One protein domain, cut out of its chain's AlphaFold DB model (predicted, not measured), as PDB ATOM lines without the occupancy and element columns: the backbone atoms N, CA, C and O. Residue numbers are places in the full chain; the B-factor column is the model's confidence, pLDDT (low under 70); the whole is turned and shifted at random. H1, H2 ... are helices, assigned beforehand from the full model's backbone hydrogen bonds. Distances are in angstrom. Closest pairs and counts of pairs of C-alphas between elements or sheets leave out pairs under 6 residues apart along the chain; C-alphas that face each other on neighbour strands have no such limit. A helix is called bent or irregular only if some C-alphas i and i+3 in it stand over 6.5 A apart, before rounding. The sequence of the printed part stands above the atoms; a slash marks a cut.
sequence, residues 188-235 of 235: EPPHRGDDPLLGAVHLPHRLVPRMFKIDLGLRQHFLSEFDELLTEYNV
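What this domain is: This is residues 188 to 235 of the 235 residues of the protein "DUF218 domain-containing protein" of Candidatus Yonathbacteria bacterium RIFOXYD1_FULL_52_36 (UniProt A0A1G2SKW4). One long helix, H2, and one short helix, H1, meet near their ends at an open corner, like a V with unequal arms, and a loop without a named element, residues 188 to 203, is joined to the end of H1 away from that corner. The far part of H2 sticks out: residues 228 to 234, of which 228 to 233 belong to H2, stand free. The printed part has 48 residues with two named helices, in the order H1 H2, and no named strand; its class is all helix. The whole is loose, with a radius of gyration of the C-alphas of 13.4 A, and flat, spanning 37 by 26 by 12 A.

Where its parts are: H2, residues 216 to 233, is the longest helix, 25.2 A from first to last C-alpha, from C-alpha 216 at (-27.987, -59.043, 28.548) to C-alpha 233 at (-52.281, -53.488, 24.774). H1, residues 204 to 211, measures 10.9 A and begins with C-alpha 204 at (-37.918, -42.062, 20.918). H1 is neither bent nor irregular, but only just: C-alphas 206 and 209 are 6.2 A apart.

How they stand to each other: H2 and H1 are close but not clearly touching, with 1 pair of C-alphas within 8 A. Their closest C-alphas, those of Met 211 and Arg 219, are 7.5 A apart. Their lines stand at a steep tilt of 50 degrees, and they run opposite ways. In H2 every O i to N i+4 pair is within hydrogen-bond range; in H1 2 of 4 are.

The domain as a whole: The two C-alphas farthest apart, those of Arg 192 and Gly 217, are 36.8 A apart. The printed part has no cut and ends at Val 235, the chain's last residue. The link from H1 to H2, 4 residues, is tight. The mean pLDDT of the printed part is 76.8; residues 192 to 202 and residue 235 are under 70.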
ATOM      1  N   GLU A 188     -35.827 -41.557  14.513       82.19
ATOM      2  CA  GLU A 188     -35.246 -40.229  14.287       82.19
ATOM      3  C   GLU A 188     -35.704 -39.190  15.329       82.19
ATOM      4  O   GLU A 188     -36.726 -39.360  16.006       82.19
ATOM      5  N   PRO A 189     -34.944 -38.099  15.526       80.12
ATOM      6  CA  PRO A 189     -35.436 -36.930  16.245       80.12
ATOM      7  C   PRO A 189     -36.611 -36.251  15.533       80.12
ATOM      8  O   PRO A 189     -36.578 -36.139  14.310       80.12
ATOM      9  N   PRO A 190     -37.613 -35.729  16.271       75.88
ATOM     10  CA  PRO A 190     -38.693 -34.980  15.647       75.88
ATOM     11  C   PRO A 190     -38.141 -33.693  15.031       75.88
ATOM     12  O   PRO A 190     -37.355 -32.977  15.656       75.88
ATOM     13  N   HIS A 191     -38.595 -33.358  13.824       73.69
ATOM     14  CA  HIS A 191     -38.183 -32.126  13.146       73.69
ATOM     15  C   HIS A 191     -38.769 -30.858  13.781       73.69
ATOM     16  O   HIS A 191     -38.140 -29.804  13.724       73.69
ATOM     17  N   ARG A 192     -39.965 -30.948  14.382       69.31
ATOM     18  CA  ARG A 192     -40.681 -29.804  14.975       69.31
ATOM     19  C   ARG A 192     -40.521 -29.681  16.495       69.31
ATOM     20  O   ARG A 192     -40.789 -28.620  17.046       69.31
ATOM     21  N   GLY A 193     -40.032 -30.729  17.164       61.38
ATOM     22  CA  GLY A 193     -39.900 -30.793  18.627       61.38
ATOM     23  C   GLY A 193     -41.156 -31.299  19.347       61.38
ATOM     24  O   GLY A 193     -41.022 -31.898  20.411       61.38
ATOM     25  N   ASP A 194     -42.334 -31.136  18.744       64.06
ATOM     26  CA  ASP A 194     -43.575 -31.837  19.065       64.06
ATOM     27  C   ASP A 194     -43.803 -32.980  18.060       64.06
ATOM     28  O   ASP A 194     -43.607 -32.808  16.856       64.06
ATOM     29  N   ASP A 195     -44.182 -34.164  18.544       59.50
ATOM     30  CA  ASP A 195     -44.706 -35.228  17.686       59.50
ATOM     31  C   ASP A 195     -46.239 -35.258  17.833       59.50
ATOM     32  O   ASP A 195     -46.758 -35.826  18.800       59.50
ATOM     33  N   PRO A 196     -46.984 -34.608  16.917       61.06
ATOM     34  CA  PRO A 196     -48.437 -34.557  16.996       61.06
ATOM     35  C   PRO A 196     -49.110 -35.922  16.779       61.06
ATOM     36  O   PRO A 196     -50.289 -36.044  17.098       61.06
ATOM     37  N   LEU A 197     -48.397 -36.940  16.273       61.25
ATOM     38  CA  LEU A 197     -48.923 -38.303  16.125       61.25
ATOM     39  C   LEU A 197     -48.784 -39.117  17.416       61.25
ATOM     40  O   LEU A 197     -49.632 -39.958  17.692       61.25
ATOM     41  N   LEU A 198     -47.745 -38.860  18.216       58.47
ATOM     42  CA  LEU A 198     -47.490 -39.594  19.463       58.47
ATOM     43  C   LEU A 198     -48.117 -38.947  20.706       58.47
ATOM     44  O   LEU A 198     -48.124 -39.566  21.767       58.47
ATOM     45  N   GLY A 199     -48.615 -37.707  20.612       56.62
ATOM     46  CA  GLY A 199     -49.299 -37.013  21.716       56.62
ATOM     47  C   GLY A 199     -48.448 -36.809  22.980       56.62
ATOM     48  O   GLY A 199     -48.963 -36.381  24.012       56.62
ATOM     49  N   ALA A 200     -47.148 -37.105  22.918       55.06
ATOM     50  CA  ALA A 200     -46.243 -37.126  24.054       55.06
ATOM     51  C   ALA A 200     -44.898 -36.477  23.710       55.06
ATOM     52  O   ALA A 200     -44.388 -36.579  22.598       55.06
ATOM     53  N   VAL A 201     -44.270 -35.875  24.724       57.78
ATOM     54  CA  VAL A 201     -42.930 -35.249  24.672       57.78
ATOM     55  C   VAL A 201     -41.808 -36.306  24.591       57.78
ATOM     56  O   VAL A 201     -40.623 -36.009  24.756       57.78
ATOM     57  N   HIS A 202     -42.149 -37.582  24.396       59.34
ATOM     58  CA  HIS A 202     -41.161 -38.647  24.380       59.34
ATOM     59  C   HIS A 202     -40.367 -38.591  23.087       59.34
ATOM     60  O   HIS A 202     -40.912 -38.641  21.998       59.34
ATOM     61  N   LEU A 203     -39.054 -38.468  23.241       72.88
ATOM     62  CA  LEU A 203     -38.078 -38.403  22.168       72.88
ATOM     63  C   LEU A 203     -37.580 -39.836  21.925       72.88
ATOM     64  O   LEU A 203     -36.661 -40.260  22.636       72.88
ATOM     65  N   PRO A 204     -38.162 -40.618  20.990       74.50
ATOM     66  CA  PRO A 204     -37.918 -42.062  20.918       74.50
ATOM     67  C   PRO A 204     -36.446 -42.365  20.610       74.50
ATOM     68  O   PRO A 204     -35.848 -43.264  21.198       74.50
ATOM     69  N   HIS A 205     -35.802 -41.494  19.827       78.88
ATOM     70  CA  HIS A 205     -34.360 -41.495  19.562       78.88
ATOM     71  C   HIS A 205     -33.476 -41.347  20.817       78.88
ATOM     72  O   HIS A 205     -32.275 -41.598  20.749       78.88
ATOM     73  N   ARG A 206     -34.021 -40.921  21.966       79.38
ATOM     74  CA  ARG A 206     -33.316 -40.890  23.263       79.38
ATOM     75  C   ARG A 206     -33.585 -42.127  24.113       79.38
ATOM     76  O   ARG A 206     -32.721 -42.497  24.905       79.38
ATOM     77  N   LEU A 207     -34.769 -42.727  23.994       78.38
ATOM     78  CA  LEU A 207     -35.185 -43.876  24.803       78.38
ATOM     79  C   LEU A 207     -34.649 -45.184  24.228       78.38
ATOM     80  O   LEU A 207     -33.969 -45.922  24.937       78.38
ATOM     81  N   VAL A 208     -34.867 -45.418  22.934       81.38
ATOM     82  CA  VAL A 208     -34.498 -46.668  22.259       81.38
ATOM     83  C   VAL A 208     -33.009 -47.002  22.438       81.38
ATOM     84  O   VAL A 208     -32.701 -48.106  22.883       81.38
ATOM     85  N   PRO A 209     -32.047 -46.067  22.256       80.62
ATOM     86  CA  PRO A 209     -30.635 -46.387  22.484       80.62
ATOM     87  C   PRO A 209     -30.292 -46.771  23.929       80.62
ATOM     88  O   PRO A 209     -29.267 -47.411  24.157       80.62
ATOM     89  N   ARG A 210     -31.095 -46.363  24.923       80.62
ATOM     90  CA  ARG A 210     -30.867 -46.712  26.335       80.62
ATOM     91  C   ARG A 210     -31.243 -48.162  26.622       80.62
ATOM     92  O   ARG A 210     -30.552 -48.781  27.424       80.62
ATOM     93  N   MET A 211     -32.251 -48.709  25.940       76.00
ATOM     94  CA  MET A 211     -32.638 -50.123  26.067       76.00
ATOM     95  C   MET A 211     -31.461 -51.045  25.716       76.00
ATOM     96  O   MET A 211     -31.170 -52.008  26.420       76.00
ATOM     97  N   PHE A 212     -30.680 -50.680  24.695       74.00
ATOM     98  CA  PHE A 212     -29.498 -51.437  24.267       74.00
ATOM     99  C   PHE A 212     -28.263 -51.284  25.171       74.00
ATOM    100  O   PHE A 212     -27.244 -51.923  24.911       74.00
ATOM    101  N   LYS A 213     -28.324 -50.460  26.225       80.31
ATOM    102  CA  LYS A 213     -27.254 -50.334  27.235       80.31
ATOM    103  C   LYS A 213     -27.496 -51.191  28.475       80.31
ATOM    104  O   LYS A 213     -26.631 -51.250  29.342       80.31
ATOM    105  N   ILE A 214     -28.662 -51.825  28.565       78.38
ATOM    106  CA  ILE A 214     -28.998 -52.754  29.641       78.38
ATOM    107  C   ILE A 214     -28.193 -54.042  29.428       78.38
ATOM    108  O   ILE A 214     -28.059 -54.499  28.285       78.38
ATOM    109  N   ASP A 215     -27.650 -54.595  30.515       84.75
ATOM    110  CA  ASP A 215     -26.973 -55.898  30.531       84.75
ATOM    111  C   ASP A 215     -27.846 -56.994  29.895       84.75
ATOM    112  O   ASP A 215     -29.069 -56.907  29.948       84.75
ATOM    113  N   LEU A 216     -27.242 -58.021  29.288       81.56
ATOM    114  CA  LEU A 216     -27.987 -59.043  28.548       81.56
ATOM    115  C   LEU A 216     -29.033 -59.761  29.416       81.56
ATOM    116  O   LEU A 216     -30.152 -59.953  28.946       81.56
ATOM    117  N   GLY A 217     -28.706 -60.112  30.665       83.00
ATOM    118  CA  GLY A 217     -29.645 -60.805  31.553       83.00
ATOM    119  C   GLY A 217     -30.827 -59.914  31.938       83.00
ATOM    120  O   GLY A 217     -31.984 -60.319  31.845       83.00
ATOM    121  N   LEU A 218     -30.544 -58.653  32.274       83.75
ATOM    122  CA  LEU A 218     -31.578 -57.652  32.559       83.75
ATOM    123  C   LEU A 218     -32.409 -57.306  31.318       83.75
ATOM    124  O   LEU A 218     -33.602 -57.043  31.426       83.75
ATOM    125  N   ARG A 219     -31.796 -57.322  30.132       82.69
ATOM    126  CA  ARG A 219     -32.479 -57.076  28.864       82.69
ATOM    127  C   ARG A 219     -33.434 -58.208  28.527       82.69
ATOM    128  O   ARG A 219     -34.533 -57.917  28.090       82.69
ATOM    129  N   GLN A 220     -33.038 -59.464  28.723       85.25
ATOM    130  CA  GLN A 220     -33.929 -60.608  28.508       85.25
ATOM    131  C   GLN A 220     -35.161 -60.525  29.409       85.25
ATOM    132  O   GLN A 220     -36.274 -60.705  28.927       85.25
ATOM    133  N   HIS A 221     -34.970 -60.181  30.686       86.06
ATOM    134  CA  HIS A 221     -36.085 -59.976  31.605       86.06
ATOM    135  C   HIS A 221     -36.988 -58.815  31.166       86.06
ATOM    136  O   HIS A 221     -38.186 -59.015  31.007       86.06
ATOM    137  N   PHE A 222     -36.405 -57.647  30.874       83.75
ATOM    138  CA  PHE A 222     -37.146 -56.486  30.378       83.75
ATOM    139  C   PHE A 222     -37.917 -56.787  29.086       83.75
ATOM    140  O   PHE A 222     -39.051 -56.351  28.946       83.75
ATOM    141  N   LEU A 223     -37.316 -57.507  28.131       84.31
ATOM    142  CA  LEU A 223     -37.978 -57.860  26.872       84.31
ATOM    143  C   LEU A 223     -39.168 -58.793  27.115       84.31
ATOM    144  O   LEU A 223     -40.202 -58.591  26.500       84.31
ATOM    145  N   SER A 224     -39.054 -59.736  28.055       86.06
ATOM    146  CA  SER A 224     -40.183 -60.582  28.458       86.06
ATOM    147  C   SER A 224     -41.328 -59.757  29.055       86.06
ATOM    148  O   SER A 224     -42.470 -59.922  28.643       86.06
ATOM    149  N   GLU A 225     -41.035 -58.843  29.988       89.12
ATOM    150  CA  GLU A 225     -42.051 -57.951  30.576       89.12
ATOM    151  C   GLU A 225     -42.656 -57.006  29.527       89.12
ATOM    152  O   GLU A 225     -43.843 -56.685  29.565       89.12
ATOM    153  N   PHE A 226     -41.843 -56.546  28.577       83.62
ATOM    154  CA  PHE A 226     -42.294 -55.683  27.495       83.62
ATOM    155  C   PHE A 226     -43.197 -56.429  26.508       83.62
ATOM    156  O   PHE A 226     -44.212 -55.870  26.111       83.62
ATOM    157  N   ASP A 227     -42.891 -57.679  26.158       86.75
ATOM    158  CA  ASP A 227     -43.749 -58.515  25.307       86.75
ATOM    159  C   ASP A 227     -45.097 -58.816  25.986       86.75
ATOM    160  O   ASP A 227     -46.146 -58.776  25.337       86.75
ATOM    161  N   GLU A 228     -45.096 -59.058  27.302       90.50
ATOM    162  CA  GLU A 228     -46.326 -59.183  28.099       90.50
ATOM    163  C   GLU A 228     -47.158 -57.895  28.045       90.50
ATOM    164  O   GLU A 228     -48.368 -57.948  27.818       90.50
ATOM    165  N   LEU A 229     -46.505 -56.735  28.170       89.31
ATOM    166  CA  LEU A 229     -47.152 -55.429  28.060       89.31
ATOM    167  C   LEU A 229     -47.717 -55.196  26.650       89.31
ATOM    168  O   LEU A 229     -48.864 -54.791  26.508       89.31
ATOM    169  N   LEU A 230     -46.952 -55.463  25.589       87.88
ATOM    170  CA  LEU A 230     -47.439 -55.320  24.211       87.88
ATOM    171  C   LEU A 230     -48.665 -56.207  23.960       87.88
ATOM    172  O   LEU A 230     -49.656 -55.741  23.397       87.88
ATOM    173  N   THR A 231     -48.641 -57.433  24.488       87.31
ATOM    174  CA  THR A 231     -49.782 -58.354  24.450       87.31
ATOM    175  C   THR A 231     -50.997 -57.781  25.190       87.31
ATOM    176  O   THR A 231     -52.111 -57.854  24.671       87.31
ATOM    177  N   GLU A 232     -50.810 -57.172  26.368       92.06
ATOM    178  CA  GLU A 232     -51.881 -56.508  27.133       92.06
ATOM    179  C   GLU A 232     -52.563 -55.393  26.322       92.06
ATOM    180  O   GLU A 232     -53.791 -55.284  26.321       92.06
ATOM    181  N   TYR A 233     -51.777 -54.593  25.598       88.88
ATOM    182  CA  TYR A 233     -52.281 -53.488  24.774       88.88
ATOM    183  C   TYR A 233     -52.659 -53.896  23.344       88.88
ATOM    184  O   TYR A 233     -53.120 -53.046  22.577       88.88
ATOM    185  N   ASN A 234     -52.545 -55.183  23.008       80.06
ATOM    186  CA  ASN A 234     -52.913 -55.752  21.714       80.06
ATOM    187  C   ASN A 234     -52.147 -55.106  20.535       80.06
ATOM    188  O   ASN A 234     -52.737 -54.815  19.488       80.06
ATOM    189  N   VAL A 235     -50.850 -54.843  20.749       60.72
ATOM    190  CA  VAL A 235     -49.901 -54.260  19.779       60.72
ATOM    191  C   VAL A 235     -48.934 -55.323  19.276       60.72
ATOM    192  O   VAL A 235     -48.460 -56.122  20.111       60.72
TER     193      VAL A 235